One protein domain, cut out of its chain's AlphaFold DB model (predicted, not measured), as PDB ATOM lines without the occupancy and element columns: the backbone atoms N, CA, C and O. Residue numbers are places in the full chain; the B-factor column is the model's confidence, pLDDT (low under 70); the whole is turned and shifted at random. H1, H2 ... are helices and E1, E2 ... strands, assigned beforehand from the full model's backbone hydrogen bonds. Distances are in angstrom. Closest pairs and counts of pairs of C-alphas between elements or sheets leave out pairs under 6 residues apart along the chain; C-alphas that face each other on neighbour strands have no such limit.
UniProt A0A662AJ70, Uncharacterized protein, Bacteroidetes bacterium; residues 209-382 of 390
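What this domain is: This is residues 209 to 382 of the 390 residues of an uncharacterized protein of Bacteroidetes bacterium (UniProt A0A662AJ70). Two long helices, H7 and H9, meet near the last part of H7 and the first part of H9 and make an L, with H8 packed on both at the corner and H1 in the angle between them. H3, H4 and H5 pack on the first part of H7, H2 is beside H3, and the far part of H9 has the small hairpin E1 and E2 and helix H10 round it. The printed part has 174 residues with nine named helices, then two strands, then a tenth helix; the strands form one antiparallel sheet, order E1 - E2. The class is mostly helix. The whole is compact, with a radius of gyration of the C-alphas of 17.5 A and spans of 51 by 41 by 30 A.

Where its parts are: The sheet holds E1, residues 354 to 356, and E2, residues 361 to 363; C-alpha 354 is at (-36.912, 6.156, -55.752). Before it comes H9, residues 327 to 349, 33.2 A long, and after it H10, residues 370 to 381, 16.1 A, ending with C-alpha 381 at (-19.455, 10.258, -60.814). H8, residues 312 to 321, measures 14.3 A. H7, residues 285 to 310, is the longest helix at 37.6 A. H6 is residues 273 to 276, H5 residues 257 to 268 with 16.6 A, and H4 residues 239 to 253 with 21.0 A. H3 is residues 230 to 237, H2 residues 222 to 228, and H1 residues 209 to 219 with 15.2 A, beginning with C-alpha 209 at (-19.451, 10.202, -41.519).

How they stand to each other: E1 and E2 form an antiparallel hairpin at 160 degrees, with N 355 and O 362 within hydrogen-bond range at 2.7 A and N 362 and O 355 at 2.9 A. The closest C-alphas of H9 and E1, those of Leu 347 and Gly 354, are 6.1 A apart. H10 touches H9 at its residues 341 to 349 alone, closest at C-alphas 345 and 377, 5.4 A, at a steep tilt of 61 degrees, opposite ways. H9 with residues 327 to 334 touches H7, about perpendicular at 74 degrees; the closest C-alphas are those of Val 304 and Phe 331, 6.0 A. H8 touches H7, closest at C-alphas 308 and 315, 5.1 A, and H9, closest at C-alphas 318 and 330, 5.3 A. H1 touches H9, closest at C-alphas 212 and 335, 7.5 A, at 90 degrees, about perpendicular, and H7, closest at C-alphas 216 and 303, 6.6 A. H7 is the hub, touching six helices. H5 touches it, closest at C-alphas 267 and 293, 5.3 A. H3 touches it, closest at C-alphas 232 and 292, 7.0 A. H4 only just touches it, with 3 pairs of C-alphas within 8 A, closest at Val 252 and Thr 285, 6.9 A. H4 touches H5, closest at C-alphas 250 and 257, 5.1 A. H2 and H3 only just touch, and only at the corner, closest at C-alphas 226 and 233, 5.9 A. H6 is close to H7 but not clearly touching, closest at C-alphas 273 and 290, 7.2 A. Each O i to N i+4 pair is within range in H1, H2, H3, H4, H5, H8, H9 and H10, and 21 of 22 in H7; H6 is too short for such a pair.

The domain as a whole: The C-alphas farthest apart, those of Pro 283 and Asp 351, are 52.4 A apart. The printed part has no cut and no long link. Mean pLDDT of the printed part is 75.2, and 42 residues are under 70, among them residues 209 to 215, 268 to 287 and 354 to 360.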
ATOM      1  N   CYS A 209     -20.899  10.091 -41.545       50.94
ATOM      2  CA  CYS A 209     -19.451  10.202 -41.519       50.94
ATOM      3  C   CYS A 209     -18.766   9.176 -42.420       50.94
ATOM      4  O   CYS A 209     -17.847   9.546 -43.134       50.94
ATOM      5  N   SER A 210     -19.193   7.911 -42.450       54.97
ATOM      6  CA  SER A 210     -18.579   6.918 -43.348       54.97
ATOM      7  C   SER A 210     -18.722   7.321 -44.815       54.97
ATOM      8  O   SER A 210     -17.792   7.163 -45.599       54.97
ATOM      9  N   ALA A 211     -19.866   7.887 -45.170       55.62
ATOM     10  CA  ALA A 211     -20.145   8.402 -46.497       55.62
ATOM     11  C   ALA A 211     -19.356   9.655 -46.848       55.62
ATOM     12  O   ALA A 211     -18.667   9.689 -47.863       55.62
ATOM     13  N   LEU A 212     -19.418  10.652 -45.964       60.28
ATOM     14  CA  LEU A 212     -18.658  11.891 -46.050       60.28
ATOM     15  C   LEU A 212     -17.174  11.589 -46.239       60.28
ATOM     16  O   LEU A 212     -16.536  12.159 -47.121       60.28
ATOM     17  N   HIS A 213     -16.630  10.665 -45.445       66.50
ATOM     18  CA  HIS A 213     -15.241  10.255 -45.559       66.50
ATOM     19  C   HIS A 213     -14.984   9.534 -46.864       66.50
ATOM     20  O   HIS A 213     -14.043   9.904 -47.539       66.50
ATOM     21  N   ASN A 214     -15.799   8.559 -47.261       68.12
ATOM     22  CA  ASN A 214     -15.557   7.839 -48.510       68.12
ATOM     23  C   ASN A 214     -15.518   8.793 -49.710       68.12
ATOM     24  O   ASN A 214     -14.534   8.795 -50.446       68.12
ATOM     25  N   ILE A 215     -16.507   9.681 -49.828       67.38
ATOM     26  CA  ILE A 215     -16.568  10.692 -50.891       67.38
ATOM     27  C   ILE A 215     -15.343  11.603 -50.829       67.38
ATOM     28  O   ILE A 215     -14.649  11.796 -51.826       67.38
ATOM     29  N   THR A 216     -15.030  12.132 -49.646       73.19
ATOM     30  CA  THR A 216     -13.918  13.075 -49.498       73.19
ATOM     31  C   THR A 216     -12.568  12.410 -49.778       73.19
ATOM     32  O   THR A 216     -11.761  12.969 -50.515       73.19
ATOM     33  N   LEU A 217     -12.335  11.204 -49.250       78.25
ATOM     34  CA  LEU A 217     -11.116  10.408 -49.442       78.25
ATOM     35  C   LEU A 217     -10.920  10.002 -50.910       78.25
ATOM     36  O   LEU A 217      -9.788   9.816 -51.342       78.25
ATOM     37  N   GLN A 218     -11.994   9.873 -51.688       73.94
ATOM     38  CA  GLN A 218     -11.902   9.614 -53.127       73.94
ATOM     39  C   GLN A 218     -11.516  10.855 -53.916       73.94
ATOM     40  O   GLN A 218     -10.700  10.742 -54.825       73.94
ATOM     41  N   ILE A 219     -12.038  12.029 -53.542       75.06
ATOM     42  CA  ILE A 219     -11.682  13.300 -54.191       75.06
ATOM     43  C   ILE A 219     -10.196  13.609 -53.996       75.06
ATOM     44  O   ILE A 219      -9.510  13.972 -54.948       75.06
ATOM     45  N   ILE A 220      -9.677  13.417 -52.779       75.38
ATOM     46  CA  ILE A 220      -8.242  13.598 -52.507       75.38
ATOM     47  C   ILE A 220      -7.374  12.426 -53.006       75.38
ATOM     48  O   ILE A 220      -6.151  12.533 -53.010       75.38
ATOM     49  N   GLY A 221      -7.995  11.327 -53.444       80.88
ATOM     50  CA  GLY A 221      -7.334  10.113 -53.914       80.88
ATOM     51  C   GLY A 221      -7.051   9.100 -52.799       80.88
ATOM     52  O   GLY A 221      -6.531   9.434 -51.737       80.88
ATOM     53  N   ILE A 222      -7.349   7.823 -53.066       76.19
ATOM     54  CA  ILE A 222      -7.289   6.733 -52.074       76.19
ATOM     55  C   ILE A 222      -5.883   6.529 -51.489       76.19
ATOM     56  O   ILE A 222      -5.752   6.246 -50.299       76.19
ATOM     57  N   ASP A 223      -4.829   6.651 -52.293       81.12
ATOM     58  CA  ASP A 223      -3.463   6.400 -51.818       81.12
ATOM     59  C   ASP A 223      -2.944   7.540 -50.936       81.12
ATOM     60  O   ASP A 223      -2.352   7.295 -49.881       81.12
ATOM     61  N   GLU A 224      -3.250   8.785 -51.306       81.62
ATOM     62  CA  GLU A 224      -2.972   9.949 -50.466       81.62
ATOM     63  C   GLU A 224      -3.819   9.899 -49.190       81.62
ATOM     64  O   GLU A 224      -3.308  10.120 -48.093       81.62
ATOM     65  N   ALA A 225      -5.084   9.489 -49.302       80.31
ATOM     66  CA  ALA A 225      -5.979   9.256 -48.178       80.31
ATOM     67  C   ALA A 225      -5.421   8.240 -47.169       80.31
ATOM     68  O   ALA A 225      -5.364   8.523 -45.974       80.31
ATOM     69  N   LYS A 226      -4.958   7.076 -47.637       84.00
ATOM     70  CA  LYS A 226      -4.348   6.033 -46.792       84.00
ATOM     71  C   LYS A 226      -3.131   6.534 -46.024       84.00
ATOM     72  O   LYS A 226      -2.918   6.124 -44.885       84.00
ATOM     73  N   LYS A 227      -2.321   7.385 -46.655       87.12
ATOM     74  CA  LYS A 227      -1.071   7.900 -46.089       87.12
ATOM     75  C   LYS A 227      -1.301   9.074 -45.140       87.12
ATOM     76  O   LYS A 227      -0.709   9.116 -44.064       87.12
ATOM     77  N   SER A 228      -2.128  10.029 -45.550       84.44
ATOM     78  CA  SER A 228      -2.333  11.300 -44.848       84.44
ATOM     79  C   SER A 228      -3.472  11.256 -43.824       84.44
ATOM     80  O   SER A 228      -3.476  12.091 -42.919       84.44
ATOM     81  N   TYR A 229      -4.392  10.291 -43.938       86.50
ATOM     82  CA  TYR A 229      -5.597  10.144 -43.105       86.50
ATOM     83  C   TYR A 229      -5.865   8.674 -42.718       86.50
ATOM     84  O   TYR A 229      -6.955   8.149 -42.975       86.50
ATOM     85  N   PRO A 230      -4.873   7.959 -42.154       84.31
ATOM     86  CA  PRO A 230      -4.913   6.503 -42.018       84.31
ATOM     87  C   PRO A 230      -6.065   5.998 -41.145       84.31
ATOM     88  O   PRO A 230      -6.661   4.961 -41.446       84.31
ATOM     89  N   GLU A 231      -6.406   6.705 -40.074       82.31
ATOM     90  CA  GLU A 231      -7.424   6.255 -39.124       82.31
ATOM     91  C   GLU A 231      -8.838   6.570 -39.630       82.31
ATOM     92  O   GLU A 231      -9.724   5.713 -39.553       82.31
ATOM     93  N   ILE A 232      -9.042   7.739 -40.253       80.50
ATOM     94  CA  ILE A 232     -10.298   8.058 -40.955       80.50
ATOM     95  C   ILE A 232     -10.525   7.073 -42.109       80.50
ATOM     96  O   ILE A 232     -11.623   6.525 -42.249       80.50
ATOM     97  N   HIS A 233      -9.485   6.796 -42.900       82.75
ATOM     98  CA  HIS A 233      -9.562   5.856 -44.015       82.75
ATOM     99  C   HIS A 233      -9.910   4.439 -43.549       82.75
ATOM    100  O   HIS A 233     -10.829   3.818 -44.089       82.75
ATOM    101  N   ARG A 234      -9.231   3.928 -42.514       82.25
ATOM    102  CA  ARG A 234      -9.522   2.601 -41.954       82.25
ATOM    103  C   ARG A 234     -10.912   2.527 -41.339       82.25
ATOM    104  O   ARG A 234     -11.575   1.510 -41.498       82.25
ATOM    105  N   TYR A 235     -11.390   3.571 -40.661       78.75
ATOM    106  CA  TYR A 235     -12.758   3.565 -40.134       78.75
ATOM    107  C   TYR A 235     -13.805   3.473 -41.252       78.75
ATOM    108  O   TYR A 235     -14.845   2.830 -41.081       78.75
ATOM    109  N   ALA A 236     -13.553   4.128 -42.385       75.38
ATOM    110  CA  ALA A 236     -14.484   4.160 -43.505       75.38
ATOM    111  C   ALA A 236     -14.507   2.841 -44.305       75.38
ATOM    112  O   ALA A 236     -15.558   2.469 -44.827       75.38
ATOM    113  N   THR A 237     -13.378   2.124 -44.358       76.00
ATOM    114  CA  THR A 237     -13.171   0.974 -45.261       76.00
ATOM    115  C   THR A 237     -13.016  -0.387 -44.570       76.00
ATOM    116  O   THR A 237     -13.251  -1.408 -45.211       76.00
ATOM    117  N   ASP A 238     -12.664  -0.440 -43.280       80.75
ATOM    118  CA  ASP A 238     -12.456  -1.681 -42.523       80.75
ATOM    119  C   ASP A 238     -13.485  -1.831 -41.388       80.75
ATOM    120  O   ASP A 238     -13.400  -1.215 -40.320       80.75
ATOM    121  N   ASP A 239     -14.441  -2.739 -41.595       79.19
ATOM    122  CA  ASP A 239     -15.483  -3.084 -40.626       79.19
ATOM    123  C   ASP A 239     -14.952  -3.598 -39.290       79.19
ATOM    124  O   ASP A 239     -15.530  -3.306 -38.232       79.19
ATOM    125  N   LYS A 240     -13.871  -4.386 -39.312       84.69
ATOM    126  CA  LYS A 240     -13.277  -4.933 -38.089       84.69
ATOM    127  C   LYS A 240     -12.660  -3.804 -37.286       84.69
ATOM    128  O   LYS A 240     -12.918  -3.711 -36.083       84.69
ATOM    129  N   HIS A 241     -11.914  -2.921 -37.945       84.00
ATOM    130  CA  HIS A 241     -11.338  -1.754 -37.295       84.00
ATOM    131  C   HIS A 241     -12.413  -0.806 -36.752       84.00
ATOM    132  O   HIS A 241     -12.338  -0.401 -35.594       84.00
ATOM    133  N   ARG A 242     -13.462  -0.524 -37.526       81.88
ATOM    134  CA  ARG A 242     -14.601   0.298 -37.095       81.88
ATOM    135  C   ARG A 242     -15.306  -0.266 -35.857       81.88
ATOM    136  O   ARG A 242     -15.595   0.483 -34.921       81.88
ATOM    137  N   LYS A 243     -15.570  -1.578 -35.811       83.88
ATOM    138  CA  LYS A 243     -16.148  -2.253 -34.627       83.88
ATOM    139  C   LYS A 243     -15.199  -2.209 -33.430       83.88
ATOM    140  O   LYS A 243     -15.638  -1.917 -32.318       83.88
ATOM    141  N   TYR A 244     -13.914  -2.473 -33.659       86.12
ATOM    142  CA  TYR A 244     -12.878  -2.370 -32.634       86.12
ATOM    143  C   TYR A 244     -12.820  -0.962 -32.040       86.12
ATOM    144  O   TYR A 244     -12.876  -0.820 -30.823       86.12
ATOM    145  N   LEU A 245     -12.792   0.075 -32.881       78.25
ATOM    146  CA  LEU A 245     -12.697   1.460 -32.440       78.25
ATOM    147  C   LEU A 245     -13.928   1.866 -31.620       78.25
ATOM    148  O   LEU A 245     -13.773   2.437 -30.546       78.25
ATOM    149  N   LYS A 246     -15.145   1.498 -32.045       79.81
ATOM    150  CA  LYS A 246     -16.378   1.747 -31.269       79.81
ATOM    151  C   LYS A 246     -16.328   1.103 -29.880       79.81
ATOM    152  O   LYS A 246     -16.618   1.772 -28.890       79.81
ATOM    153  N   ARG A 247     -15.908  -0.164 -29.797       83.88
ATOM    154  CA  ARG A 247     -15.728  -0.890 -28.526       83.88
ATOM    155  C   ARG A 247     -14.646  -0.272 -27.654       83.88
ATOM    156  O   ARG A 247     -14.856  -0.073 -26.464       83.88
ATOM    157  N   TYR A 248     -13.507   0.064 -28.249       80.94
ATOM    158  CA  TYR A 248     -12.397   0.712 -27.564       80.94
ATOM    159  C   TYR A 248     -12.840   2.046 -26.953       80.94
ATOM    160  O   TYR A 248     -12.690   2.256 -25.753       80.94
ATOM    161  N   LEU A 249     -13.469   2.916 -27.747       76.69
ATOM    162  CA  LEU A 249     -13.994   4.198 -27.277       76.69
ATOM    163  C   LEU A 249     -15.041   3.996 -26.169       76.69
ATOM    164  O   LEU A 249     -14.966   4.655 -25.134       76.69
ATOM    165  N   SER A 250     -15.962   3.044 -26.338       81.62
ATOM    166  CA  SER A 250     -16.961   2.690 -25.321       81.62
ATOM    167  C   SER A 250     -16.317   2.303 -23.985       81.62
ATOM    168  O   SER A 250     -16.666   2.870 -22.947       81.62
ATOM    169  N   LEU A 251     -15.324   1.410 -24.008       80.62
ATOM    170  CA  LEU A 251     -14.618   0.943 -22.813       80.62
ATOM    171  C   LEU A 251     -13.820   2.061 -22.138       80.62
ATOM    172  O   LEU A 251     -13.904   2.242 -20.922       80.62
ATOM    173  N   VAL A 252     -13.039   2.826 -22.903       74.44
ATOM    174  CA  VAL A 252     -12.103   3.778 -22.296       74.44
ATOM    175  C   VAL A 252     -12.817   5.014 -21.744       74.44
ATOM    176  O   VAL A 252     -12.465   5.502 -20.656       74.44
ATOM    177  N   TYR A 253     -13.850   5.476 -22.451       72.12
ATOM    178  CA  TYR A 253     -14.679   6.607 -22.037       72.12
ATOM    179  C   TYR A 253     -15.860   6.211 -21.147       72.12
ATOM    180  O   TYR A 253     -16.597   7.092 -20.709       72.12
ATOM    181  N   LYS A 254     -16.021   4.916 -20.840       76.44
ATOM    182  CA  LYS A 254     -17.131   4.387 -20.032       76.44
ATOM    183  C   LYS A 254     -18.493   4.872 -20.543       76.44
ATOM    184  O   LYS A 254     -19.344   5.288 -19.761       76.44
ATOM    185  N   MET A 255     -18.675   4.839 -21.860       76.25
ATOM    186  CA  MET A 255     -19.913   5.249 -22.520       76.25
ATOM    187  C   MET A 255     -20.551   4.064 -23.252       76.25
ATOM    188  O   MET A 255     -19.825   3.167 -23.687       76.25
ATOM    189  N   PRO A 256     -21.881   4.039 -23.438       81.69
ATOM    190  CA  PRO A 256     -22.528   3.073 -24.322       81.69
ATOM    191  C   PRO A 256     -21.906   3.076 -25.730       81.69
ATOM    192  O   PRO A 256     -21.559   4.135 -26.251       81.69
ATOM    193  N   GLU A 257     -21.821   1.923 -26.406       75.69
ATOM    194  CA  GLU A 257     -21.292   1.847 -27.787       75.69
ATOM    195  C   GLU A 257     -22.040   2.774 -28.767       75.69
ATOM    196  O   GLU A 257     -21.454   3.316 -29.708       75.69
ATOM    197  N   LYS A 258     -23.335   3.005 -28.524       73.12
ATOM    198  CA  LYS A 258     -24.151   3.967 -29.279       73.12
ATOM    199  C   LYS A 258     -23.615   5.400 -29.160       73.12
ATOM    200  O   LYS A 258     -23.580   6.135 -30.150       73.12
ATOM    201  N   ASP A 259     -23.169   5.781 -27.971       74.88
ATOM    202  CA  ASP A 259     -22.606   7.102 -27.710       74.88
ATOM    203  C   ASP A 259     -21.172   7.181 -28.240       74.88
ATOM    204  O   ASP A 259     -20.783   8.216 -28.766       74.88
ATOM    205  N   ALA A 260     -20.434   6.064 -28.253       75.75
ATOM    206  CA  ALA A 260     -19.114   5.977 -28.881       75.75
ATOM    207  C   ALA A 260     -19.175   6.206 -30.400       75.75
ATOM    208  O   ALA A 260     -18.344   6.937 -30.943       75.75
ATOM    209  N   LYS A 261     -20.192   5.657 -31.084       76.06
ATOM    210  CA  LYS A 261     -20.483   5.993 -32.492       76.06
ATOM    211  C   LYS A 261     -20.748   7.493 -32.645       76.06
ATOM    212  O   LYS A 261     -20.188   8.122 -33.535       76.06
ATOM    213  N   THR A 262     -21.575   8.067 -31.775       73.06
ATOM    214  CA  THR A 262     -21.954   9.490 -31.834       73.06
ATOM    215  C   THR A 262     -20.759  10.414 -31.574       73.06
ATOM    216  O   THR A 262     -20.591  11.424 -32.259       73.06
ATOM    217  N   PHE A 263     -19.895  10.050 -30.628       75.81
ATOM    218  CA  PHE A 263     -18.654  10.750 -30.317       75.81
ATOM    219  C   PHE A 263     -17.690  10.721 -31.505       75.81
ATOM    220  O   PHE A 263     -17.212  11.773 -31.920       75.81
ATOM    221  N   PHE A 264     -17.478   9.544 -32.101       74.38
ATOM    222  CA  PHE A 264     -16.657   9.397 -33.299       74.38
ATOM    223  C   PHE A 264     -17.173  10.270 -34.452       74.38
ATOM    224  O   PHE A 264     -16.425  11.084 -34.988       74.38
ATOM    225  N   ILE A 265     -18.470  10.166 -34.763       71.62
ATOM    226  CA  ILE A 265     -19.148  10.986 -35.781       71.62
ATOM    227  C   ILE A 265     -18.900  12.474 -35.527       71.62
ATOM    228  O   ILE A 265     -18.575  13.234 -36.435       71.62
ATOM    229  N   SER A 266     -19.005  12.894 -34.269       72.19
ATOM    230  CA  SER A 266     -18.786  14.287 -33.896       72.19
ATOM    231  C   SER A 266     -17.340  14.722 -34.144       72.19
ATOM    232  O   SER A 266     -17.125  15.773 -34.747       72.19
ATOM    233  N   CYS A 267     -16.347  13.923 -33.736       72.81
ATOM    234  CA  CYS A 267     -14.927  14.190 -34.000       72.81
ATOM    235  C   CYS A 267     -14.644  14.371 -35.495       72.81
ATOM    236  O   CYS A 267     -13.973  15.327 -35.882       72.81
ATOM    237  N   CYS A 268     -15.217  13.498 -36.315       67.81
ATOM    238  CA  CYS A 268     -15.107  13.537 -37.767       67.81
ATOM    239  C   CYS A 268     -15.769  14.764 -38.402       67.81
ATOM    240  O   CYS A 268     -15.243  15.349 -39.343       67.81
ATOM    241  N   ASN A 269     -16.871  15.232 -37.819       64.62
ATOM    242  CA  ASN A 269     -17.552  16.455 -38.241       64.62
ATOM    243  C   ASN A 269     -16.865  17.742 -37.746       64.62
ATOM    244  O   ASN A 269     -17.423  18.829 -37.886       64.62
ATOM    245  N   GLY A 270     -15.663  17.647 -37.170       61.19
ATOM    246  CA  GLY A 270     -14.888  18.810 -36.745       61.19
ATOM    247  C   GLY A 270     -15.218  19.321 -35.347       61.19
ATOM    248  O   GLY A 270     -14.988  20.499 -35.070       61.19
ATOM    249  N   LEU A 271     -15.714  18.453 -34.452       68.56
ATOM    250  CA  LEU A 271     -15.852  18.753 -33.022       68.56
ATOM    251  C   LEU A 271     -14.596  19.469 -32.508       68.56
ATOM    252  O   LEU A 271     -13.470  18.982 -32.628       68.56
ATOM    253  N   THR A 272     -14.781  20.643 -31.913       62.97
ATOM    254  CA  THR A 272     -13.666  21.385 -31.319       62.97
ATOM    255  C   THR A 272     -13.143  20.651 -30.087       62.97
ATOM    256  O   THR A 272     -13.908  20.012 -29.368       62.97
ATOM    257  N   LEU A 273     -11.854  20.807 -29.765       59.72
ATOM    258  CA  LEU A 273     -11.273  20.255 -28.531       59.72
ATOM    259  C   LEU A 273     -12.030  20.713 -27.272       59.72
ATOM    260  O   LEU A 273     -12.170  19.952 -26.321       59.72
ATOM    261  N   LYS A 274     -12.600  21.926 -27.294       59.88
ATOM    262  CA  LYS A 274     -13.459  22.460 -26.228       59.88
ATOM    263  C   LYS A 274     -14.776  21.686 -26.093       59.88
ATOM    264  O   LYS A 274     -15.194  21.388 -24.979       59.88
ATOM    265  N   GLN A 275     -15.421  21.332 -27.206       63.22
ATOM    266  CA  GLN A 275     -16.631  20.497 -27.207       63.22
ATOM    267  C   GLN A 275     -16.309  19.029 -26.881       63.22
ATOM    268  O   GLN A 275     -17.075  18.357 -26.193       63.22
ATOM    269  N   ALA A 276     -15.144  18.557 -27.318       61.84
ATOM    270  CA  ALA A 276     -14.605  17.245 -27.000       61.84
ATOM    271  C   ALA A 276     -14.166  17.130 -25.532       61.84
ATOM    272  O   ALA A 276     -14.164  16.032 -24.988       61.84
ATOM    273  N   GLY A 277     -13.875  18.248 -24.858       57.91
ATOM    274  CA  GLY A 277     -13.438  18.310 -23.459       57.91
ATOM    275  C   GLY A 277     -14.383  17.639 -22.457       57.91
ATOM    276  O   GLY A 277     -13.932  17.186 -21.412       57.91
ATOM    277  N   LYS A 278     -15.671  17.469 -22.796       62.06
ATOM    278  CA  LYS A 278     -16.607  16.640 -22.009       62.06
ATOM    279  C   LYS A 278     -16.217  15.157 -21.954       62.06
ATOM    280  O   LYS A 278     -16.617  14.455 -21.034       62.06
ATOM    281  N   TRP A 279     -15.450  14.695 -22.934       60.97
ATOM    282  CA  TRP A 279     -15.082  13.300 -23.143       60.97
ATOM    283  C   TRP A 279     -13.580  13.062 -22.903       60.97
ATOM    284  O   TRP A 279     -13.206  12.002 -22.424       60.97
ATOM    285  N   LEU A 280     -12.713  14.054 -23.146       59.56
ATOM    286  CA  LEU A 280     -11.249  13.917 -23.277       59.56
ATOM    287  C   LEU A 280     -10.401  13.839 -21.980       59.56
ATOM    288  O   LEU A 280      -9.180  13.934 -22.069       59.56
ATOM    289  N   ASN A 281     -10.965  13.641 -20.784       57.50
ATOM    290  CA  ASN A 281     -10.226  13.729 -19.500       57.50
ATOM    291  C   ASN A 281      -9.160  12.626 -19.234       57.50
ATOM    292  O   ASN A 281      -8.799  12.387 -18.081       57.50
ATOM    293  N   LYS A 282      -8.638  11.929 -20.253       53.34
ATOM    294  CA  LYS A 282      -7.605  10.888 -20.098       53.34
ATOM    295  C   LYS A 282      -6.473  11.002 -21.139       53.34
ATOM    296  O   LYS A 282      -6.776  11.117 -22.328       53.34
ATOM    297  N   PRO A 283      -5.187  10.871 -20.739       51.50
ATOM    298  CA  PRO A 283      -4.034  11.222 -21.584       51.50
ATOM    299  C   PRO A 283      -3.842  10.360 -22.836       51.50
ATOM    300  O   PRO A 283      -3.462  10.883 -23.869       51.50
ATOM    301  N   ILE A 284      -4.119   9.054 -22.779       48.78
ATOM    302  CA  ILE A 284      -3.938   8.137 -23.928       48.78
ATOM    303  C   ILE A 284      -5.208   8.080 -24.795       48.78
ATOM    304  O   ILE A 284      -5.150   7.841 -25.995       48.78
ATOM    305  N   THR A 285      -6.373   8.366 -24.209       54.75
ATOM    306  CA  THR A 285      -7.663   8.320 -24.910       54.75
ATOM    307  C   THR A 285      -7.937   9.587 -25.699       54.75
ATOM    308  O   THR A 285      -8.454   9.522 -26.817       54.75
ATOM    309  N   GLY A 286      -7.529  10.734 -25.153       61.22
ATOM    310  CA  GLY A 286      -7.630  11.999 -25.853       61.22
ATOM    311  C   GLY A 286      -6.735  12.078 -27.080       61.22
ATOM    312  O   GLY A 286      -7.073  12.805 -28.003       61.22
ATOM    313  N   VAL A 287      -5.661  11.287 -27.149       64.06
ATOM    314  CA  VAL A 287      -4.740  11.271 -28.295       64.06
ATOM    315  C   VAL A 287      -5.429  10.776 -29.560       64.06
ATOM    316  O   VAL A 287      -5.341  11.459 -30.571       64.06
ATOM    317  N   VAL A 288      -6.175   9.664 -29.513       71.50
ATOM    318  CA  VAL A 288      -6.868   9.139 -30.707       71.50
ATOM    319  C   VAL A 288      -7.933  10.123 -31.185       71.50
ATOM    320  O   VAL A 288      -7.963  10.487 -32.354       71.50
ATOM    321  N   ALA A 289      -8.771  10.627 -30.278       72.75
ATOM    322  CA  ALA A 289      -9.806  11.596 -30.635       72.75
ATOM    323  C   ALA A 289      -9.220  12.932 -31.131       72.75
ATOM    324  O   ALA A 289      -9.729  13.512 -32.086       72.75
ATOM    325  N   THR A 290      -8.127  13.404 -30.525       70.69
ATOM    326  CA  THR A 290      -7.418  14.621 -30.949       70.69
ATOM    327  C   THR A 290      -6.775  14.423 -32.315       70.69
ATOM    328  O   THR A 290      -6.973  15.258 -33.195       70.69
ATOM    329  N   ALA A 291      -6.087  13.300 -32.536       73.56
ATOM    330  CA  ALA A 291      -5.545  12.929 -33.839       73.56
ATOM    331  C   ALA A 291      -6.649  12.912 -34.906       73.56
ATOM    332  O   ALA A 291      -6.476  13.520 -35.957       73.56
ATOM    333  N   MET A 292      -7.827  12.354 -34.594       76.25
ATOM    334  CA  MET A 292      -8.957  12.317 -35.531       76.25
ATOM    335  C   MET A 292      -9.495  13.709 -35.848       76.25
ATOM    336  O   MET A 292      -9.798  14.003 -37.003       76.25
ATOM    337  N   ILE A 293      -9.601  14.591 -34.850       77.94
ATOM    338  CA  ILE A 293     -10.017  15.985 -35.062       77.94
ATOM    339  C   ILE A 293      -9.028  16.697 -35.995       77.94
ATOM    340  O   ILE A 293      -9.443  17.445 -36.883       77.94
ATOM    341  N   HIS A 294      -7.724  16.473 -35.818       81.12
ATOM    342  CA  HIS A 294      -6.697  17.079 -36.664       81.12
ATOM    343  C   HIS A 294      -6.705  16.521 -38.089       81.12
ATOM    344  O   HIS A 294      -6.698  17.311 -39.034       81.12
ATOM    345  N   GLU A 295      -6.786  15.198 -38.248       85.38
ATOM    346  CA  GLU A 295      -6.957  14.548 -39.550       85.38
ATOM    347  C   GLU A 295      -8.204  15.086 -40.263       85.38
ATOM    348  O   GLU A 295      -8.119  15.519 -41.406       85.38
ATOM    349  N   SER A 296      -9.340  15.193 -39.571       79.69
ATOM    350  CA  SER A 296     -10.598  15.675 -40.162       79.69
ATOM    351  C   SER A 296     -10.510  17.138 -40.597       79.69
ATOM    352  O   SER A 296     -10.972  17.510 -41.673       79.69
ATOM    353  N   LYS A 297      -9.881  18.002 -39.792       82.75
ATOM    354  CA  LYS A 297      -9.649  19.407 -40.166       82.75
ATOM    355  C   LYS A 297      -8.783  19.535 -41.410       82.75
ATOM    356  O   LYS A 297      -9.089  20.351 -42.277       82.75
ATOM    357  N   ARG A 298      -7.713  18.747 -41.487       86.88
ATOM    358  CA  ARG A 298      -6.818  18.747 -42.642       86.88
ATOM    359  C   ARG A 298      -7.537  18.197 -43.880       86.88
ATOM    360  O   ARG A 298      -7.491  18.848 -44.913       86.88
ATOM    361  N   LEU A 299      -8.321  17.127 -43.739       85.62
ATOM    362  CA  LEU A 299      -9.128  16.552 -44.819       85.62
ATOM    363  C   LEU A 299     -10.098  17.579 -45.421       85.62
ATOM    364  O   LEU A 299     -10.174  17.726 -46.639       85.62
ATOM    365  N   ARG A 300     -10.803  18.339 -44.569       85.62
ATOM    366  CA  ARG A 300     -11.704  19.421 -45.006       85.62
ATOM    367  C   ARG A 300     -10.957  20.505 -45.778       85.62
ATOM    368  O   ARG A 300     -11.437  20.954 -46.814       85.62
ATOM    369  N   LYS A 301      -9.774  20.899 -45.299       87.56
ATOM    370  CA  LYS A 301      -8.918  21.878 -45.980       87.56
ATOM    371  C   LYS A 301      -8.489  21.388 -47.359       87.56
ATOM    372  O   LYS A 301      -8.627  22.129 -48.328       87.56
ATOM    373  N   ASP A 302      -8.008  20.154 -47.438       88.00
ATOM    374  CA  ASP A 302      -7.504  19.572 -48.680       88.00
ATOM    375  C   ASP A 302      -8.630  19.411 -49.711       88.00
ATOM    376  O   ASP A 302      -8.422  19.722 -50.880       88.00
ATOM    377  N   LEU A 303      -9.846  19.027 -49.292       85.06
ATOM    378  CA  LEU A 303     -11.004  18.979 -50.192       85.06
ATOM    379  C   LEU A 303     -11.359  20.358 -50.755       85.06
ATOM    380  O   LEU A 303     -11.622  20.495 -51.952       85.06
ATOM    381  N   VAL A 304     -11.403  21.372 -49.890       87.88
ATOM    382  CA  VAL A 304     -11.732  22.744 -50.295       87.88
ATOM    383  C   VAL A 304     -10.680  23.268 -51.271       87.88
ATOM    384  O   VAL A 304     -11.044  23.813 -52.313       87.88
ATOM    385  N   GLU A 305      -9.394  23.049 -50.990       89.56
ATOM    386  CA  GLU A 305      -8.312  23.469 -51.885       89.56
ATOM    387  C   GLU A 305      -8.336  22.689 -53.205       89.56
ATOM    388  O   GLU A 305      -8.212  23.284 -54.275       89.56
ATOM    389  N   HIS A 306      -8.577  21.377 -53.165       86.94
ATOM    390  CA  HIS A 306      -8.746  20.578 -54.375       86.94
ATOM    391  C   HIS A 306      -9.892  21.119 -55.235       86.94
ATOM    392  O   HIS A 306      -9.698  21.374 -56.419       86.94
ATOM    393  N   THR A 307     -11.065  21.351 -54.638       81.94
ATOM    394  CA  THR A 307     -12.259  21.844 -55.346       81.94
ATOM    395  C   THR A 307     -12.037  23.234 -55.925       81.94
ATOM    396  O   THR A 307     -12.453  23.508 -57.044       81.94
ATOM    397  N   LYS A 308     -11.334  24.110 -55.210       87.19
ATOM    398  CA  LYS A 308     -10.923  25.421 -55.722       87.19
ATOM    399  C   LYS A 308     -10.111  25.309 -57.014       87.19
ATOM    400  O   LYS A 308     -10.286  26.129 -57.909       87.19
ATOM    401  N   HIS A 309      -9.262  24.291 -57.138       87.38
ATOM    402  CA  HIS A 309      -8.476  24.057 -58.349       87.38
ATOM    403  C   HIS A 309      -9.240  23.305 -59.445       87.38
ATOM    404  O   HIS A 309      -9.150  23.685 -60.610       87.38
ATOM    405  N   SER A 310      -9.980  22.250 -59.100       79.75
ATOM    406  CA  SER A 310     -10.646  21.373 -60.072       79.75
ATOM    407  C   SER A 310     -12.028  21.868 -60.505       79.75
ATOM    408  O   SER A 310     -12.482  21.547 -61.600       79.75
ATOM    409  N   ASN A 311     -12.692  22.672 -59.675       76.88
ATOM    410  CA  ASN A 311     -14.009  23.249 -59.926       76.88
ATOM    411  C   ASN A 311     -14.146  24.625 -59.244       76.88
ATOM    412  O   ASN A 311     -14.913  24.818 -58.295       76.88
ATOM    413  N   ASN A 312     -13.390  25.605 -59.749       79.75
ATOM    414  CA  ASN A 312     -13.341  26.958 -59.186       79.75
ATOM    415  C   ASN A 312     -14.723  27.635 -59.097       79.75
ATOM    416  O   ASN A 312     -14.983  28.404 -58.176       79.75
ATOM    417  N   MET A 313     -15.637  27.321 -60.023       75.06
ATOM    418  CA  MET A 313     -17.005  27.842 -59.997       75.06
ATOM    419  C   MET A 313     -17.763  27.380 -58.746       75.06
ATOM    420  O   MET A 313     -18.375  28.203 -58.066       75.06
ATOM    421  N   LEU A 314     -17.695  26.085 -58.415       76.31
ATOM    422  CA  LEU A 314     -18.315  25.537 -57.206       76.31
ATOM    423  C   LEU A 314     -17.724  26.166 -55.940       76.31
ATOM    424  O   LEU A 314     -18.461  26.487 -55.012       76.31
ATOM    425  N   TYR A 315     -16.407  26.373 -55.912       81.62
ATOM    426  CA  TYR A 315     -15.729  27.002 -54.781       81.62
ATOM    427  C   TYR A 315     -16.149  28.466 -54.572       81.62
ATOM    428  O   TYR A 315     -16.495  28.851 -53.454       81.62
ATOM    429  N   GLU A 316     -16.166  29.285 -55.627       80.00
ATOM    430  CA  GLU A 316     -16.587  30.688 -55.519       80.00
ATOM    431  C   GLU A 316     -18.071  30.811 -55.156       80.00
ATOM    432  O   GLU A 316     -18.438  31.645 -54.326       80.00
ATOM    433  N   LEU A 317     -18.922  29.922 -55.677       69.81
ATOM    434  CA  LEU A 317     -20.321  29.850 -55.263       69.81
ATOM    435  C   LEU A 317     -20.450  29.477 -53.778       69.81
ATOM    436  O   LEU A 317     -21.186  30.137 -53.044       69.81
ATOM    437  N   ALA A 318     -19.707  28.468 -53.316       74.56
ATOM    438  CA  ALA A 318     -19.688  28.070 -51.911       74.56
ATOM    439  C   ALA A 318     -19.256  29.230 -51.004       74.56
ATOM    440  O   ALA A 318     -19.874  29.444 -49.966       74.56
ATOM    441  N   LYS A 319     -18.265  30.033 -51.410       78.50
ATOM    442  CA  LYS A 319     -17.841  31.236 -50.673       78.50
ATOM    443  C   LYS A 319     -18.925  32.303 -50.563       78.50
ATOM    444  O   LYS A 319     -19.024  32.929 -49.517       78.50
ATOM    445  N   ILE A 320     -19.697  32.535 -51.625       76.00
ATOM    446  CA  ILE A 320     -20.777  33.535 -51.627       76.00
ATOM    447  C   ILE A 320     -21.940  33.081 -50.738       76.00
ATOM    448  O   ILE A 320     -22.524  33.890 -50.018       76.00
ATOM    449  N   LEU A 321     -22.288  31.794 -50.797       61.12
ATOM    450  CA  LEU A 321     -23.400  31.217 -50.033       61.12
ATOM    451  C   LEU A 321     -23.059  31.005 -48.559       61.12
ATOM    452  O   LEU A 321     -23.945  30.992 -47.703       61.12
ATOM    453  N   SER A 322     -21.777  30.836 -48.266       68.81
ATOM    454  CA  SER A 322     -21.272  30.767 -46.912       68.81
ATOM    455  C   SER A 322     -21.341  32.152 -46.276       68.81
ATOM    456  O   SER A 322     -20.535  33.026 -46.582       68.81
ATOM    457  N   THR A 323     -22.311  32.359 -45.378       62.94
ATOM    458  CA  THR A 323     -22.474  33.627 -44.641       62.94
ATOM    459  C   THR A 323     -21.227  33.998 -43.840       62.94
ATOM    460  O   THR A 323     -20.939  35.178 -43.677       62.94
ATOM    461  N   ASP A 324     -20.467  32.986 -43.415       64.44
ATOM    462  CA  ASP A 324     -19.139  33.117 -42.828       64.44
ATOM    463  C   ASP A 324     -18.128  32.449 -43.764       64.44
ATOM    464  O   ASP A 324     -18.307  31.287 -44.119       64.44
ATOM    465  N   GLN A 325     -17.033  33.114 -44.150       72.88
ATOM    466  CA  GLN A 325     -15.964  32.515 -44.984       72.88
ATOM    467  C   GLN A 325     -15.128  31.453 -44.236       72.88
ATOM    468  O   GLN A 325     -13.974  31.184 -44.574       72.88
ATOM    469  N   GLU A 326     -15.693  30.853 -43.193       80.44
ATOM    470  CA  GLU A 326     -15.073  29.770 -42.457       80.44
ATOM    471  C   GLU A 326     -14.979  28.516 -43.328       80.44
ATOM    472  O   GLU A 326     -15.917  28.129 -44.030       80.44
ATOM    473  N   LEU A 327     -13.826  27.849 -43.237       80.00
ATOM    474  CA  LEU A 327     -13.525  26.626 -43.976       80.00
ATOM    475  C   LEU A 327     -14.614  25.558 -43.805       80.00
ATOM    476  O   LEU A 327     -14.926  24.848 -44.752       80.00
ATOM    477  N   ASP A 328     -15.196  25.463 -42.610       78.31
ATOM    478  CA  ASP A 328     -16.204  24.461 -42.272       78.31
ATOM    479  C   ASP A 328     -17.530  24.712 -43.013       78.31
ATOM    480  O   ASP A 328     -18.169  23.764 -43.478       78.31
ATOM    481  N   SER A 329     -17.903  25.978 -43.194       73.25
ATOM    482  CA  SER A 329     -19.107  26.381 -43.919       73.25
ATOM    483  C   SER A 329     -18.930  26.215 -45.433       73.25
ATOM    484  O   SER A 329     -19.799  25.653 -46.097       73.25
ATOM    485  N   ILE A 330     -17.764  26.576 -45.977       76.81
ATOM    486  CA  ILE A 330     -17.423  26.329 -47.391       76.81
ATOM    487  C   ILE A 330     -17.370  24.822 -47.683       76.81
ATOM    488  O   ILE A 330     -17.943  24.353 -48.670       76.81
ATOM    489  N   PHE A 331     -16.720  24.053 -46.804       82.31
ATOM    490  CA  PHE A 331     -16.658  22.595 -46.890       82.31
ATOM    491  C   PHE A 331     -18.055  21.984 -46.938       82.31
ATOM    492  O   PHE A 331     -18.298  21.094 -47.748       82.31
ATOM    493  N   PHE A 332     -18.982  22.475 -46.113       76.88
ATOM    494  CA  PHE A 332     -20.356  21.998 -46.111       76.88
ATOM    495  C   PHE A 332     -21.018  22.145 -47.487       76.88
ATOM    496  O   PHE A 332     -21.553  21.163 -47.996       76.88
ATOM    497  N   PHE A 333     -20.934  23.310 -48.136       71.56
ATOM    498  CA  PHE A 333     -21.516  23.497 -49.473       71.56
ATOM    499  C   PHE A 333     -20.892  22.568 -50.520       71.56
ATOM    500  O   PHE A 333     -21.617  21.885 -51.248       71.56
ATOM    501  N   ILE A 334     -19.561  22.480 -50.551       77.44
ATOM    502  CA  ILE A 334     -18.829  21.595 -51.471       77.44
ATOM    503  C   ILE A 334     -19.230  20.134 -51.253       77.44
ATOM    504  O   ILE A 334     -19.557  19.424 -52.203       77.44
ATOM    505  N   TRP A 335     -19.282  19.696 -49.997       77.88
ATOM    506  CA  TRP A 335     -19.747  18.363 -49.645       77.88
ATOM    507  C   TRP A 335     -21.165  18.117 -50.168       77.88
ATOM    508  O   TRP A 335     -21.380  17.145 -50.894       77.88
ATOM    509  N   THR A 336     -22.121  18.994 -49.850       74.00
ATOM    510  CA  THR A 336     -23.525  18.790 -50.246       74.00
ATOM    511  C   THR A 336     -23.716  18.681 -51.751       74.00
ATOM    512  O   THR A 336     -24.592  17.943 -52.209       74.00
ATOM    513  N   TYR A 337     -22.878  19.366 -52.529       76.25
ATOM    514  CA  TYR A 337     -22.869  19.232 -53.975       76.25
ATOM    515  C   TYR A 337     -22.478  17.813 -54.410       76.25
ATOM    516  O   TYR A 337     -23.232  17.175 -55.146       76.25
ATOM    517  N   HIS A 338     -21.346  17.288 -53.936       76.88
ATOM    518  CA  HIS A 338     -20.885  15.943 -54.308       76.88
ATOM    519  C   HIS A 338     -21.834  14.845 -53.814       76.88
ATOM    520  O   HIS A 338     -22.128  13.896 -54.541       76.88
ATOM    521  N   GLU A 339     -22.391  15.019 -52.618       77.62
ATOM    522  CA  GLU A 339     -23.419  14.147 -52.049       77.62
ATOM    523  C   GLU A 339     -24.660  14.059 -52.959       77.62
ATOM    524  O   GLU A 339     -25.180  12.973 -53.227       77.62
ATOM    525  N   ARG A 340     -25.103  15.201 -53.505       75.25
ATOM    526  CA  ARG A 340     -26.205  15.258 -54.473       75.25
ATOM    527  C   ARG A 340     -25.868  14.524 -55.768       75.25
ATOM    528  O   ARG A 340     -26.722  13.788 -56.253       75.25
ATOM    529  N   GLN A 341     -24.660  14.694 -56.309       76.19
ATOM    530  CA  GLN A 341     -24.239  13.997 -57.536       76.19
ATOM    531  C   GLN A 341     -24.326  12.475 -57.375       76.19
ATOM    532  O   GLN A 341     -24.845  11.782 -58.248       76.19
ATOM    533  N   ILE A 342     -23.900  11.970 -56.218       78.31
ATOM    534  CA  ILE A 342     -23.989  10.547 -55.885       78.31
ATOM    535  C   ILE A 342     -25.437  10.084 -55.792       78.31
ATOM    536  O   ILE A 342     -25.801   9.109 -56.446       78.31
ATOM    537  N   ARG A 343     -26.291  10.793 -55.042       78.31
ATOM    538  CA  ARG A 343     -27.713  10.427 -54.940       78.31
ATOM    539  C   ARG A 343     -28.407  10.425 -56.297       78.31
ATOM    540  O   ARG A 343     -29.241   9.564 -56.548       78.31
ATOM    541  N   LEU A 344     -28.073  11.378 -57.161       75.31
ATOM    542  CA  LEU A 344     -28.640  11.441 -58.502       75.31
ATOM    543  C   LEU A 344     -28.185  10.264 -59.360       75.31
ATOM    544  O   LEU A 344     -29.021   9.682 -60.037       75.31
ATOM    545  N   ALA A 345     -26.922   9.847 -59.270       80.62
ATOM    546  CA  ALA A 345     -26.460   8.630 -59.933       80.62
ATOM    547  C   ALA A 345     -27.141   7.365 -59.379       80.62
ATOM    548  O   ALA A 345     -27.478   6.466 -60.144       80.62
ATOM    549  N   MET A 346     -27.399   7.302 -58.068       81.94
ATOM    550  CA  MET A 346     -28.152   6.195 -57.470       81.94
ATOM    551  C   MET A 346     -29.614   6.168 -57.946       81.94
ATOM    552  O   MET A 346     -30.150   5.088 -58.168       81.94
ATOM    553  N   LEU A 347     -30.264   7.329 -58.108       78.19
ATOM    554  CA  LEU A 347     -31.633   7.406 -58.637       78.19
ATOM    555  C   LEU A 347     -31.703   7.091 -60.130       78.19
ATOM    556  O   LEU A 347     -32.623   6.397 -60.553       78.19
ATOM    557  N   ASP A 348     -30.721   7.552 -60.900       79.75
ATOM    558  CA  ASP A 348     -30.558   7.225 -62.321       79.75
ATOM    559  C   ASP A 348     -30.438   5.703 -62.511       79.75
ATOM    560  O   ASP A 348     -31.117   5.124 -63.352       79.75
ATOM    561  N   TYR A 349     -29.678   5.021 -61.643       84.75
ATOM    562  CA  TYR A 349     -29.553   3.557 -61.659       84.75
ATOM    563  C   TYR A 349     -30.882   2.809 -61.449       84.75
ATOM    564  O   TYR A 349     -31.047   1.703 -61.959       84.75
ATOM    565  N   VAL A 350     -31.821   3.380 -60.690       80.88
ATOM    566  CA  VAL A 350     -33.129   2.756 -60.401       80.88
ATOM    567  C   VAL A 350     -34.246   3.288 -61.286       80.88
ATOM    568  O   VAL A 350     -35.411   3.269 -60.883       80.88
ATOM    569  N   ASP A 351     -33.899   3.801 -62.466       79.31
ATOM    570  CA  ASP A 351     -34.830   4.417 -63.412       79.31
ATOM    571  C   ASP A 351     -35.744   5.439 -62.736       79.31
ATOM    572  O   ASP A 351     -36.942   5.511 -63.025       79.31
ATOM    573  N   PHE A 352     -35.203   6.200 -61.781       69.06
ATOM    574  CA  PHE A 352     -35.951   7.237 -61.088       69.06
ATOM    575  C   PHE A 352     -37.162   6.684 -60.299       69.06
ATOM    576  O   PHE A 352     -38.085   7.412 -59.982       69.06
ATOM    577  N   LYS A 353     -37.182   5.405 -59.905       70.25
ATOM    578  CA  LYS A 353     -38.276   4.814 -59.095       70.25
ATOM    579  C   LYS A 353     -38.072   4.955 -57.580       70.25
ATOM    580  O   LYS A 353     -38.592   4.160 -56.799       70.25
ATOM    581  N   GLY A 354     -37.274   5.932 -57.153       66.69
ATOM    582  CA  GLY A 354     -36.912   6.156 -55.752       66.69
ATOM    583  C   GLY A 354     -37.254   7.556 -55.253       66.69
ATOM    584  O   GLY A 354     -37.838   8.335 -55.974       66.69
ATOM    585  N   TYR A 355     -36.868   7.922 -54.033       65.31
ATOM    586  CA  TYR A 355     -36.974   9.297 -53.528       65.31
ATOM    587  C   TYR A 355     -35.645   9.767 -52.957       65.31
ATOM    588  O   TYR A 355     -34.973   9.022 -52.244       65.31
ATOM    589  N   HIS A 356     -35.305  11.034 -53.195       63.03
ATOM    590  CA  HIS A 356     -34.220  11.699 -52.481       63.03
ATOM    591  C   HIS A 356     -34.540  11.791 -50.994       63.03
ATOM    592  O   HIS A 356     -35.576  12.333 -50.619       63.03
ATOM    593  N   LEU A 357     -33.623  11.320 -50.157       62.28
ATOM    594  CA  LEU A 357     -33.551  11.647 -48.738       62.28
ATOM    595  C   LEU A 357     -32.383  12.605 -48.501       62.28
ATOM    596  O   LEU A 357     -31.609  12.884 -49.419       62.28
ATOM    597  N   HIS A 358     -32.257  13.094 -47.262       57.41
ATOM    598  CA  HIS A 358     -31.164  13.985 -46.860       57.41
ATOM    599  C   HIS A 358     -29.804  13.458 -47.325       57.41
ATOM    600  O   HIS A 358     -29.105  14.163 -48.045       57.41
ATOM    601  N   ASP A 359     -29.515  12.202 -46.988       58.84
ATOM    602  CA  ASP A 359     -28.232  11.517 -47.150       58.84
ATOM    603  C   ASP A 359     -28.349  10.134 -47.812       58.84
ATOM    604  O   ASP A 359     -27.390   9.369 -47.853       58.84
ATOM    605  N   ALA A 360     -29.518   9.804 -48.359       69.06
ATOM    606  CA  ALA A 360     -29.800   8.497 -48.943       69.06
ATOM    607  C   ALA A 360     -30.786   8.608 -50.111       69.06
ATOM    608  O   ALA A 360     -31.269   9.693 -50.452       69.06
ATOM    609  N   ILE A 361     -31.113   7.465 -50.704       70.62
ATOM    610  CA  ILE A 361     -32.286   7.329 -51.561       70.62
ATOM    611  C   ILE A 361     -33.187   6.249 -50.971       70.62
ATOM    612  O   ILE A 361     -32.704   5.264 -50.415       70.62
ATOM    613  N   TRP A 362     -34.494   6.448 -51.057       73.31
ATOM    614  CA  TRP A 362     -35.465   5.397 -50.780       73.31
ATOM    615  C   TRP A 362     -35.882   4.758 -52.094       73.31
ATOM    616  O   TRP A 362     -36.072   5.478 -53.066       73.31
ATOM    617  N   VAL A 363     -36.055   3.444 -52.131       71.31
ATOM    618  CA  VAL A 363     -36.577   2.722 -53.298       71.31
ATOM    619  C   VAL A 363     -37.540   1.646 -52.825       71.31
ATOM    620  O   VAL A 363     -37.270   0.984 -51.824       71.31
ATOM    621  N   ASP A 364     -38.640   1.447 -53.551       66.56
ATOM    622  CA  ASP A 364     -39.643   0.408 -53.258       66.56
ATOM    623  C   ASP A 364     -39.259  -0.959 -53.862       66.56
ATOM    624  O   ASP A 364     -40.102  -1.725 -54.322       66.56
ATOM    625  N   ASP A 365     -37.957  -1.251 -53.944       70.62
ATOM    626  CA  ASP A 365     -37.434  -2.471 -54.560       70.62
ATOM    627  C   ASP A 365     -36.414  -3.179 -53.656       70.62
ATOM    628  O   ASP A 365     -35.219  -2.861 -53.577       70.62
ATOM    629  N   ASN A 366     -36.890  -4.232 -52.994       66.00
ATOM    630  CA  ASN A 366     -36.066  -5.089 -52.149       66.00
ATOM    631  C   ASN A 366     -35.144  -6.035 -52.943       66.00
ATOM    632  O   ASN A 366     -34.271  -6.657 -52.335       66.00
ATOM    633  N   SER A 367     -35.237  -6.094 -54.273       71.69
ATOM    634  CA  SER A 367     -34.365  -6.904 -55.139       71.69
ATOM    635  C   SER A 367     -33.142  -6.153 -55.688       71.69
ATOM    636  O   SER A 367     -32.285  -6.758 -56.332       71.69
ATOM    637  N   LEU A 368     -33.011  -4.859 -55.368       80.38
ATOM    638  CA  LEU A 368     -31.907  -4.007 -55.812       80.38
ATOM    639  C   LEU A 368     -30.517  -4.630 -55.576       80.38
ATOM    640  O   LEU A 368     -30.158  -4.957 -54.438       80.38
ATOM    641  N   ASN A 369     -29.712  -4.698 -56.640       86.50
ATOM    642  CA  ASN A 369     -28.315  -5.109 -56.578       86.50
ATOM    643  C   ASN A 369     -27.409  -3.927 -56.190       86.50
ATOM    644  O   ASN A 369     -27.030  -3.105 -57.020       86.50
ATOM    645  N   VAL A 370     -27.043  -3.883 -54.910       83.81
ATOM    646  CA  VAL A 370     -26.224  -2.823 -54.307       83.81
ATOM    647  C   VAL A 370     -24.847  -2.695 -54.959       83.81
ATOM    648  O   VAL A 370     -24.410  -1.586 -55.235       83.81
ATOM    649  N   LEU A 371     -24.182  -3.814 -55.259       85.31
ATOM    650  CA  LEU A 371     -22.840  -3.789 -55.849       85.31
ATOM    651  C   LEU A 371     -22.857  -3.173 -57.250       85.31
ATOM    652  O   LEU A 371     -22.020  -2.335 -57.569       85.31
ATOM    653  N   LYS A 372     -23.860  -3.519 -58.064       89.50
ATOM    654  CA  LYS A 372     -24.042  -2.903 -59.385       89.50
ATOM    655  C   LYS A 372     -24.379  -1.414 -59.293       89.50
ATOM    656  O   LYS A 372     -23.972  -0.652 -60.163       89.50
ATOM    657  N   MET A 373     -25.103  -0.992 -58.254       86.50
ATOM    658  CA  MET A 373     -25.350   0.428 -57.999       86.50
ATOM    659  C   MET A 373     -24.058   1.162 -57.609       86.50
ATOM    660  O   MET A 373     -23.806   2.240 -58.136       86.50
ATOM    661  N   GLU A 374     -23.219   0.591 -56.736       83.56
ATOM    662  CA  GLU A 374     -21.901   1.152 -56.389       83.56
ATOM    663  C   GLU A 374     -21.017   1.313 -57.638       83.56
ATOM    664  O   GLU A 374     -20.457   2.386 -57.870       83.56
ATOM    665  N   GLU A 375     -20.949   0.278 -58.484       87.50
ATOM    666  CA  GLU A 375     -20.235   0.313 -59.768       87.50
ATOM    667  C   GLU A 375     -20.777   1.407 -60.692       87.50
ATOM    668  O   GLU A 375     -20.003   2.162 -61.286       87.50
ATOM    669  N   TYR A 376     -22.103   1.527 -60.789       88.50
ATOM    670  CA  TYR A 376     -22.752   2.553 -61.598       88.50
ATOM    671  C   TYR A 376     -22.436   3.964 -61.093       88.50
ATOM    672  O   TYR A 376     -22.081   4.839 -61.884       88.50
ATOM    673  N   VAL A 377     -22.510   4.193 -59.779       83.75
ATOM    674  CA  VAL A 377     -22.158   5.485 -59.177       83.75
ATOM    675  C   VAL A 377     -20.700   5.822 -59.465       83.75
ATOM    676  O   VAL A 377     -20.420   6.942 -59.899       83.75
ATOM    677  N   LYS A 378     -19.784   4.860 -59.318       84.50
ATOM    678  CA  LYS A 378     -18.366   5.046 -59.645       84.50
ATOM    679  C   LYS A 378     -18.156   5.400 -61.112       84.50
ATOM    680  O   LYS A 378     -17.419   6.337 -61.400       84.50
ATOM    681  N   LEU A 379     -18.831   4.711 -62.031       85.50
ATOM    682  CA  LEU A 379     -18.772   5.011 -63.463       85.50
ATOM    683  C   LEU A 379     -19.289   6.426 -63.765       85.50
ATOM    684  O   LEU A 379     -18.680   7.158 -64.541       85.50
ATOM    685  N   LYS A 380     -20.419   6.809 -63.161       82.12
ATOM    686  CA  LYS A 380     -21.121   8.060 -63.472       82.12
ATOM    687  C   LYS A 380     -20.467   9.287 -62.844       82.12
ATOM    688  O   LYS A 380     -20.513  10.367 -63.425       82.12
ATOM    689  N   THR A 381     -19.905   9.134 -61.650       79.44
ATOM    690  CA  THR A 381     -19.455  10.258 -60.814       79.44
ATOM    691  C   THR A 381     -17.962  10.237 -60.499       79.44
ATOM    692  O   THR A 381     -17.430  11.238 -60.031       79.44
ATOM    693  N   GLY A 382     -17.281   9.111 -60.729       78.69
ATOM    694  CA  GLY A 382     -15.911   8.877 -60.273       78.69
ATOM    695  C   GLY A 382     -15.796   8.471 -58.798       78.69
ATOM    696  O   GLY A 382     -14.696   8.144 -58.354       78.69
TER     697      GLY A 382